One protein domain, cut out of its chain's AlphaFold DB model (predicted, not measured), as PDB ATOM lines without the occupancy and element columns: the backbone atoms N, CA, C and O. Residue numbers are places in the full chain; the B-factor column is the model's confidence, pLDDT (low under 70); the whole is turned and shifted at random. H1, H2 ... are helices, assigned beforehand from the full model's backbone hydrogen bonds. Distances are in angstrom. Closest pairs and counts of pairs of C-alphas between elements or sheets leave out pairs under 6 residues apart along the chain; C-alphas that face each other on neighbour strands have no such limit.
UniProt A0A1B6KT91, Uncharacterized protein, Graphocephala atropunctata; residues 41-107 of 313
ATOM      1  N   ASN A  41       9.895 -33.642  37.172       47.72
ATOM      2  CA  ASN A  41      10.134 -35.088  37.222       47.72
ATOM      3  C   ASN A  41       9.346 -35.855  36.138       47.72
ATOM      4  O   ASN A  41       9.800 -36.889  35.644       47.72
ATOM      5  N   ALA A  42       8.180 -35.350  35.720       49.09
ATOM      6  CA  ALA A  42       7.418 -35.894  34.595       49.09
ATOM      7  C   ALA A  42       8.101 -35.624  33.241       49.09
ATOM      8  O   ALA A  42       8.053 -36.484  32.360       49.09
ATOM      9  N   SER A  43       8.801 -34.493  33.091       51.47
ATOM     10  CA  SER A  43       9.614 -34.195  31.895       51.47
ATOM     11  C   SER A  43      10.779 -35.181  31.696       51.47
ATOM     12  O   SER A  43      11.225 -35.425  30.571       51.47
ATOM     13  N   GLU A  44      11.220 -35.814  32.785       54.31
ATOM     14  CA  GLU A  44      12.285 -36.816  32.810       54.31
ATOM     15  C   GLU A  44      11.759 -38.260  32.721       54.31
ATOM     16  O   GLU A  44      12.535 -39.219  32.639       54.31
ATOM     17  N   LYS A  45      10.430 -38.438  32.675       63.72
ATOM     18  CA  LYS A  45       9.789 -39.744  32.519       63.72
ATOM     19  C   LYS A  45      10.099 -40.289  31.130       63.72
ATOM     20  O   LYS A  45       9.528 -39.891  30.118       63.72
ATOM     21  N   VAL A  46      11.045 -41.220  31.102       70.00
ATOM     22  CA  VAL A  46      11.487 -41.955  29.920       70.00
ATOM     23  C   VAL A  46      10.269 -42.574  29.221       70.00
ATOM     24  O   VAL A  46       9.683 -43.538  29.709       70.00
ATOM     25  N   PHE A  47       9.853 -41.974  28.102       75.81
ATOM     26  CA  PHE A  47       8.701 -42.428  27.328       75.81
ATOM     27  C   PHE A  47       9.017 -43.786  26.695       75.81
ATOM     28  O   PHE A  47       9.867 -43.872  25.815       75.81
ATOM     29  N   CYS A  48       8.349 -44.842  27.151       80.69
ATOM     30  CA  CYS A  48       8.432 -46.192  26.601       80.69
ATOM     31  C   CYS A  48       7.053 -46.852  26.670       80.69
ATOM     32  O   CYS A  48       6.288 -46.598  27.604       80.69
ATOM     33  N   PHE A  49       6.747 -47.737  25.730       82.94
ATOM     34  CA  PHE A  49       5.525 -48.523  25.764       82.94
ATOM     35  C   PHE A  49       5.628 -49.673  26.766       82.94
ATOM     36  O   PHE A  49       6.690 -50.238  27.046       82.94
ATOM     37  N   GLU A  50       4.476 -50.088  27.284       81.56
ATOM     38  CA  GLU A  50       4.385 -51.246  28.174       81.56
ATOM     39  C   GLU A  50       4.861 -52.534  27.492       81.56
ATOM     40  O   GLU A  50       5.482 -53.388  28.129       81.56
ATOM     41  N   THR A  51       4.633 -52.628  26.182       83.62
ATOM     42  CA  THR A  51       5.031 -53.740  25.315       83.62
ATOM     43  C   THR A  51       6.528 -53.769  24.999       83.62
ATOM     44  O   THR A  51       7.020 -54.798  24.521       83.62
ATOM     45  N   ASP A  52       7.270 -52.694  25.282       86.38
ATOM     46  CA  ASP A  52       8.683 -52.603  24.924       86.38
ATOM     47  C   ASP A  52       9.553 -53.566  25.729       86.38
ATOM     48  O   ASP A  52       9.377 -53.797  26.932       86.38
ATOM     49  N   HIS A  53      10.572 -54.105  25.060       83.75
ATOM     50  CA  HIS A  53      11.544 -54.980  25.697       83.75
ATOM     51  C   HIS A  53      12.331 -54.216  26.774       83.75
ATOM     52  O   HIS A  53      12.879 -53.150  26.510       83.75
ATOM     53  N   ALA A  54      12.482 -54.797  27.970       83.81
ATOM     54  CA  ALA A  54      13.136 -54.140  29.112       83.81
ATOM     55  C   ALA A  54      14.559 -53.617  28.815       83.81
ATOM     56  O   ALA A  54      14.976 -52.613  29.379       83.81
ATOM     57  N   ALA A  55      15.290 -54.263  27.898       80.12
ATOM     58  CA  ALA A  55      16.617 -53.806  27.464       80.12
ATOM     59  C   ALA A  55      16.603 -52.480  26.674       80.12
ATOM     60  O   ALA A  55      17.635 -51.820  26.588       80.12
ATOM     61  N   LEU A  56      15.463 -52.098  26.090       83.12
ATOM     62  CA  LEU A  56      15.302 -50.868  25.309       83.12
ATOM     63  C   LEU A  56      14.876 -49.679  26.177       83.12
ATOM     64  O   LEU A  56      15.263 -48.557  25.876       83.12
ATOM     65  N   ARG A  57      14.198 -49.926  27.308       79.19
ATOM     66  CA  ARG A  57      13.729 -48.883  28.246       79.19
ATOM     67  C   ARG A  57      14.840 -48.045  28.883       79.19
ATOM     68  O   ARG A  57      14.572 -46.985  29.422       79.19
ATOM     69  N   GLY A  58      16.093 -48.501  28.833       79.31
ATOM     70  CA  GLY A  58      17.257 -47.720  29.273       79.31
ATOM     71  C   GLY A  58      18.054 -47.079  28.132       79.31
ATOM     72  O   GLY A  58      19.020 -46.362  28.383       79.31
ATOM     73  N   ASN A  59      17.706 -47.351  26.869       89.75
ATOM     74  CA  ASN A  59      18.511 -46.938  25.727       89.75
ATOM     75  C   ASN A  59      18.132 -45.534  25.229       89.75
ATOM     76  O   ASN A  59      17.089 -45.344  24.617       89.75
ATOM     77  N   LYS A  60      19.021 -44.551  25.411       89.31
ATOM     78  CA  LYS A  60      18.836 -43.162  24.946       89.31
ATOM     79  C   LYS A  60      18.515 -43.045  23.449       89.31
ATOM     80  O   LYS A  60      17.641 -42.265  23.086       89.31
ATOM     81  N   ASP A  61      19.164 -43.842  22.600       90.56
ATOM     82  CA  ASP A  61      18.984 -43.769  21.142       90.56
ATOM     83  C   ASP A  61      17.585 -44.248  20.737       90.56
ATOM     84  O   ASP A  61      16.950 -43.673  19.856       90.56
ATOM     85  N   TYR A  62      17.070 -45.253  21.452       90.75
ATOM     86  CA  TYR A  62      15.703 -45.738  21.291       90.75
ATOM     87  C   TYR A  62      14.672 -44.676  21.699       90.75
ATOM     88  O   TYR A  62      13.729 -44.420  20.955       90.75
ATOM     89  N   HIS A  63      14.876 -43.999  22.832       89.19
ATOM     90  CA  HIS A  63      13.965 -42.936  23.270       89.19
ATOM     91  C   HIS A  63      13.988 -41.727  22.340       89.19
ATOM     92  O   HIS A  63      12.939 -41.153  22.074       89.19
ATOM     93  N   ASN A  64      15.158 -41.347  21.822       90.44
ATOM     94  CA  ASN A  64      15.258 -40.271  20.840       90.44
ATOM     95  C   ASN A  64      14.496 -40.630  19.565       90.44
ATOM     96  O   ASN A  64      13.701 -39.822  19.093       90.44
ATOM     97  N   LEU A  65      14.671 -41.856  19.061       92.69
ATOM     98  CA  LEU A  65      13.903 -42.353  17.923       92.69
ATOM     99  C   LEU A  65      12.398 -42.288  18.201       92.69
ATOM    100  O   LEU A  65      11.636 -41.788  17.376       92.69
ATOM    101  N   LEU A  66      11.975 -42.741  19.376       91.81
ATOM    102  CA  LEU A  66      10.569 -42.774  19.741       91.81
ATOM    103  C   LEU A  66       9.968 -41.366  19.885       91.81
ATOM    104  O   LEU A  66       8.890 -41.110  19.355       91.81
ATOM    105  N   LYS A  67      10.689 -40.425  20.505       91.19
ATOM    106  CA  LYS A  67      10.301 -39.007  20.545       91.19
ATOM    107  C   LYS A  67      10.139 -38.445  19.133       91.19
ATOM    108  O   LYS A  67       9.116 -37.835  18.840       91.19
ATOM    109  N   THR A  68      11.102 -38.695  18.243       93.38
ATOM    110  CA  THR A  68      10.997 -38.219  16.855       93.38
ATOM    111  C   THR A  68       9.849 -38.859  16.091       93.38
ATOM    112  O   THR A  68       9.204 -38.171  15.308       93.38
ATOM    113  N   LEU A  69       9.545 -40.133  16.346       94.12
ATOM    114  CA  LEU A  69       8.406 -40.811  15.739       94.12
ATOM    115  C   LEU A  69       7.094 -40.130  16.135       94.12
ATOM    116  O   LEU A  69       6.310 -39.777  15.260       94.12
ATOM    117  N   VAL A  70       6.897 -39.873  17.429       93.94
ATOM    118  CA  VAL A  70       5.703 -39.181  17.936       93.94
ATOM    119  C   VAL A  70       5.592 -37.772  17.346       93.94
ATOM    120  O   VAL A  70       4.519 -37.375  16.892       93.94
ATOM    121  N   CYS A  71       6.699 -37.025  17.279       93.94
ATOM    122  CA  CYS A  71       6.705 -35.708  16.641       93.94
ATOM    123  C   CYS A  71       6.317 -35.785  15.157       93.94
ATOM    124  O   CYS A  71       5.508 -34.981  14.700       93.94
ATOM    125  N   LEU A  72       6.847 -36.755  14.406       95.94
ATOM    126  CA  LEU A  72       6.520 -36.945  12.990       95.94
ATOM    127  C   LEU A  72       5.056 -37.347  12.777       95.94
ATOM    128  O   LEU A  72       4.427 -36.889  11.825       95.94
ATOM    129  N   GLU A  73       4.491 -38.171  13.659       95.88
ATOM    130  CA  GLU A  73       3.069 -38.523  13.618       95.88
ATOM    131  C   GLU A  73       2.180 -37.299  13.851       95.88
ATOM    132  O   GLU A  73       1.259 -37.058  13.068       95.88
ATOM    133  N   ALA A  74       2.501 -36.474  14.850       95.31
ATOM    134  CA  ALA A  74       1.795 -35.219  15.097       95.31
ATOM    135  C   ALA A  74       1.909 -34.254  13.902       95.31
ATOM    136  O   ALA A  74       0.915 -33.674  13.467       95.31
ATOM    137  N   GLN A  75       3.101 -34.133  13.310       95.88
ATOM    138  CA  GLN A  75       3.326 -33.312  12.115       95.88
ATOM    139  C   GLN A  75       2.530 -33.803  10.912       95.88
ATOM    140  O   GLN A  75       1.955 -33.001  10.182       95.88
ATOM    141  N   LYS A  76       2.451 -35.120  10.717       96.88
ATOM    142  CA  LYS A  76       1.616 -35.716   9.676       96.88
ATOM    143  C   LYS A  76       0.140 -35.387   9.895       96.88
ATOM    144  O   LYS A  76      -0.545 -35.051   8.933       96.88
ATOM    145  N   MET A  77      -0.357 -35.498  11.128       96.50
ATOM    146  CA  MET A  77      -1.746 -35.153  11.447       96.50
ATOM    147  C   MET A  77      -2.035 -33.683  11.147       96.50
ATOM    148  O   MET A  77      -2.997 -33.396  10.438       96.50
ATOM    149  N   LYS A  78      -1.147 -32.785  11.586       95.38
ATOM    150  CA  LYS A  78      -1.242 -31.353  11.294       95.38
ATOM    151  C   LYS A  78      -1.231 -31.076   9.791       95.38
ATOM    152  O   LYS A  78      -2.106 -30.385   9.299       95.38
ATOM    153  N   ALA A  79      -0.333 -31.703   9.029       96.38
ATOM    154  CA  ALA A  79      -0.281 -31.530   7.576       96.38
ATOM    155  C   ALA A  79      -1.591 -31.946   6.882       96.38
ATOM    156  O   ALA A  79      -2.014 -31.325   5.910       96.38
ATOM    157  N   ILE A  80      -2.249 -33.002   7.370       97.00
ATOM    158  CA  ILE A  80      -3.549 -33.437   6.840       97.00
ATOM    159  C   ILE A  80      -4.637 -32.404   7.149       97.00
ATOM    160  O   ILE A  80      -5.502 -32.163   6.307       97.00
ATOM    161  N   GLU A  81      -4.620 -31.826   8.345       96.12
ATOM    162  CA  GLU A  81      -5.543 -30.766   8.743       96.12
ATOM    163  C   GLU A  81      -5.315 -29.487   7.932       96.12
ATOM    164  O   GLU A  81      -6.259 -28.989   7.323       96.12
ATOM    165  N   ASP A  82      -4.064 -29.058   7.787       95.94
ATOM    166  CA  ASP A  82      -3.657 -27.904   6.982       95.94
ATOM    167  C   ASP A  82      -4.114 -28.041   5.516       95.94
ATOM    168  O   ASP A  82      -4.581 -27.091   4.889       95.94
ATOM    169  N   VAL A  83      -4.060 -29.247   4.941       96.44
ATOM    170  CA  VAL A  83      -4.592 -29.494   3.590       96.44
ATOM    171  C   VAL A  83      -6.114 -29.314   3.535       96.44
ATOM    172  O   VAL A  83      -6.647 -28.842   2.525       96.44
ATOM    173  N   LYS A  84      -6.842 -29.685   4.595       96.31
ATOM    174  CA  LYS A  84      -8.298 -29.492   4.661       96.31
ATOM    175  C   LYS A  84      -8.655 -28.015   4.802       96.31
ATOM    176  O   LYS A  84      -9.548 -27.571   4.082       96.31
ATOM    177  N   THR A  85      -7.957 -27.271   5.660       94.88
ATOM    178  CA  THR A  85      -8.194 -25.831   5.848       94.88
ATOM    179  C   THR A  85      -7.920 -25.065   4.556       94.88
ATOM    180  O   THR A  85      -8.781 -24.320   4.096       94.88
ATOM    181  N   LEU A  86      -6.810 -25.350   3.861       94.94
ATOM    182  CA  LEU A  86      -6.509 -24.750   2.551       94.94
ATOM    183  C   LEU A  86      -7.591 -25.034   1.508       94.94
ATOM    184  O   LEU A  86      -7.940 -24.168   0.704       94.94
ATOM    185  N   ARG A  87      -8.148 -26.248   1.512       95.69
ATOM    186  CA  ARG A  87      -9.240 -26.604   0.606       95.69
ATOM    187  C   ARG A  87     -10.514 -25.826   0.924       95.69
ATOM    188  O   ARG A  87     -11.185 -25.392  -0.009       95.69
ATOM    189  N   GLN A  88     -10.848 -25.660   2.202       93.94
ATOM    190  CA  GLN A  88     -11.995 -24.859   2.632       93.94
ATOM    191  C   GLN A  88     -11.813 -23.393   2.244       93.94
ATOM    192  O   GLN A  88     -12.710 -22.825   1.628       93.94
ATOM    193  N   LEU A  89     -10.631 -22.821   2.485       92.25
ATOM    194  CA  LEU A  89     -10.323 -21.458   2.062       92.25
ATOM    195  C   LEU A  89     -10.503 -21.289   0.563       92.25
ATOM    196  O   LEU A  89     -11.221 -20.396   0.127       92.25
ATOM    197  N   LEU A  90      -9.958 -22.204  -0.236       94.56
ATOM    198  CA  LEU A  90     -10.124 -22.160  -1.685       94.56
ATOM    199  C   LEU A  90     -11.599 -22.181  -2.121       94.56
ATOM    200  O   LEU A  90     -11.940 -21.539  -3.111       94.56
ATOM    201  N   LEU A  91     -12.478 -22.895  -1.409       94.88
ATOM    202  CA  LEU A  91     -13.920 -22.855  -1.675       94.88
ATOM    203  C   LEU A  91     -14.517 -21.491  -1.310       94.88
ATOM    204  O   LEU A  91     -15.196 -20.896  -2.143       94.88
ATOM    205  N   THR A  92     -14.196 -20.954  -0.132       91.06
ATOM    206  CA  THR A  92     -14.695 -19.634   0.293       91.06
ATOM    207  C   THR A  92     -14.245 -18.508  -0.641       91.06
ATOM    208  O   THR A  92     -15.046 -17.649  -0.995       91.06
ATOM    209  N   VAL A  93     -13.003 -18.555  -1.137       94.25
ATOM    210  CA  VAL A  93     -12.462 -17.582  -2.100       94.25
ATOM    211  C   VAL A  93     -13.184 -17.661  -3.443       94.25
ATOM    212  O   VAL A  93     -13.411 -16.636  -4.081       94.25
ATOM    213  N   LYS A  94     -13.563 -18.869  -3.881       94.19
ATOM    214  CA  LYS A  94     -14.346 -19.048  -5.112       94.19
ATOM    215  C   LYS A  94     -15.744 -18.453  -4.999       94.19
ATOM    216  O   LYS A  94     -16.252 -17.951  -5.995       94.19
ATOM    217  N   GLU A  95     -16.357 -18.534  -3.823       95.56
ATOM    218  CA  GLU A  95     -17.684 -17.970  -3.575       95.56
ATOM    219  C   GLU A  95     -17.635 -16.446  -3.400       95.56
ATOM    220  O   GLU A  95     -18.469 -15.743  -3.969       95.56
ATOM    221  N   LYS A  96     -16.655 -15.927  -2.646       94.31
ATOM    222  CA  LYS A  96     -16.520 -14.498  -2.314       94.31
ATOM    223  C   LYS A  96     -15.072 -14.009  -2.462       94.31
ATOM    224  O   LYS A  96     -14.324 -13.946  -1.486       94.31
ATOM    225  N   PRO A  97     -14.650 -13.625  -3.679       93.75
ATOM    226  CA  PRO A  97     -13.273 -13.199  -3.923       93.75
ATOM    227  C   PRO A  97     -12.935 -11.812  -3.347       93.75
ATOM    228  O   PRO A  97     -11.765 -11.546  -3.078       93.75
ATOM    229  N   GLN A  98     -13.925 -10.930  -3.158       93.00
ATOM    230  CA  GLN A  98     -13.705  -9.566  -2.650       93.00
ATOM    231  C   GLN A  98     -13.360  -9.560  -1.153       93.00
ATOM    232  O   GLN A  98     -12.334  -8.994  -0.787       93.00
ATOM    233  N   ASP A  99     -14.113 -10.292  -0.327       90.38
ATOM    234  CA  ASP A  99     -13.850 -10.449   1.113       90.38
ATOM    235  C   ASP A  99     -12.429 -10.973   1.378       90.38
ATOM    236  O   ASP A  99     -11.735 -10.550   2.302       90.38
ATOM    237  N   PHE A 100     -11.962 -11.899   0.538       89.81
ATOM    238  CA  PHE A 100     -10.611 -12.439   0.641       89.81
ATOM    239  C   PHE A 100      -9.531 -11.404   0.304       89.81
ATOM    240  O   PHE A 100      -8.490 -11.360   0.961       89.81
ATOM    241  N   LEU A 101      -9.770 -10.553  -0.697       91.50
ATOM    242  CA  LEU A 101      -8.854  -9.464  -1.035       91.50
ATOM    243  C   LEU A 101      -8.775  -8.442   0.105       91.50
ATOM    244  O   LEU A 101      -7.678  -8.015   0.460       91.50
ATOM    245  N   GLU A 102      -9.913  -8.094   0.708       92.38
ATOM    246  CA  GLU A 102      -9.968  -7.207   1.876       92.38
ATOM    247  C   GLU A 102      -9.188  -7.784   3.061       92.38
ATOM    248  O   GLU A 102      -8.411  -7.060   3.685       92.38
ATOM    249  N   LYS A 103      -9.308  -9.094   3.323       89.88
ATOM    250  CA  LYS A 103      -8.507  -9.791   4.344       89.88
ATOM    251  C   LYS A 103      -7.002  -9.689   4.084       89.88
ATOM    252  O   LYS A 103      -6.253  -9.338   4.994       89.88
ATOM    253  N   ILE A 104      -6.560  -9.920   2.842       91.12
ATOM    254  CA  ILE A 104      -5.139  -9.800   2.465       91.12
ATOM    255  C   ILE A 104      -4.636  -8.365   2.647       91.12
ATOM    256  O   ILE A 104      -3.549  -8.166   3.188       91.12
ATOM    257  N   ILE A 105      -5.407  -7.364   2.210       93.12
ATOM    258  CA  ILE A 105      -5.037  -5.945   2.342       93.12
ATOM    259  C   ILE A 105      -4.970  -5.537   3.819       93.12
ATOM    260  O   ILE A 105      -4.074  -4.794   4.211       93.12
ATOM    261  N   SER A 106      -5.885  -6.060   4.637       92.38
ATOM    262  CA  SER A 106      -5.916  -5.845   6.088       92.38
ATOM    263  C   SER A 106      -4.786  -6.577   6.826       92.38
ATOM    264  O   SER A 106      -4.525  -6.280   7.989       92.38
ATOM    265  N   GLY A 107      -4.101  -7.517   6.162       87.44
ATOM    266  CA  GLY A 107      -3.013  -8.311   6.730       87.44
ATOM    267  C   GLY A 107      -3.466  -9.457   7.639       87.44
ATOM    268  O   GLY A 107      -2.625 -10.056   8.310       87.44
TER     269      GLY A 107
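This is residues 41 to 107 of the 313 residues of an uncharacterized protein of Graphocephala atropunctata (UniProt A0A1B6KT91). One long, straight helix, H1, makes the long axis of this rod, with a loose loop of residues 41 to 59 at its beginning and a short helix, H2, that turns off steeply at its far end to make a corner. The middle of the rod is H1 alone, and residues 68 to 88 of it stand free. The printed part has 67 residues with two named helices, H1 then H2, and no named strand; the class is all helix. It is extended, with a radius of gyration of the C-alphas of 21.3 A and spans of 61 by 22 by 17 A.

The printed part begins at Asn 41, C-alpha at (10.134, -35.088, 37.222), and residues 41 to 59 hold no named element. H1, residues 60 to 95, runs 52.7 A from C-alpha 60 at (18.836, -43.162, 24.946) to C-alpha 95 at (-17.684, -17.970, -3.575). H2, residues 97 to 106, ends with C-alpha 106 at (-5.916, -5.845, 6.088) and measures 14.4 A.

Residues 50 to 55 stand free before H1. A tight link of 1 residue, Lys 96, joins H1 to H2. The two helices are close but not clearly touching; their closest C-alphas are those of Val 93 and Phe 100, 6.1 A apart. They run opposite ways at a steep tilt of 56 degrees. In H1 and H2 every O i to N i+4 pair is within hydrogen-bond range.

The two C-alphas farthest apart, those of Ala 55 and Gln 98, are 61.5 A from each other. The printed part has no cut. The mean pLDDT of the printed part is 88.0, and residues 41 to 45 are under 70.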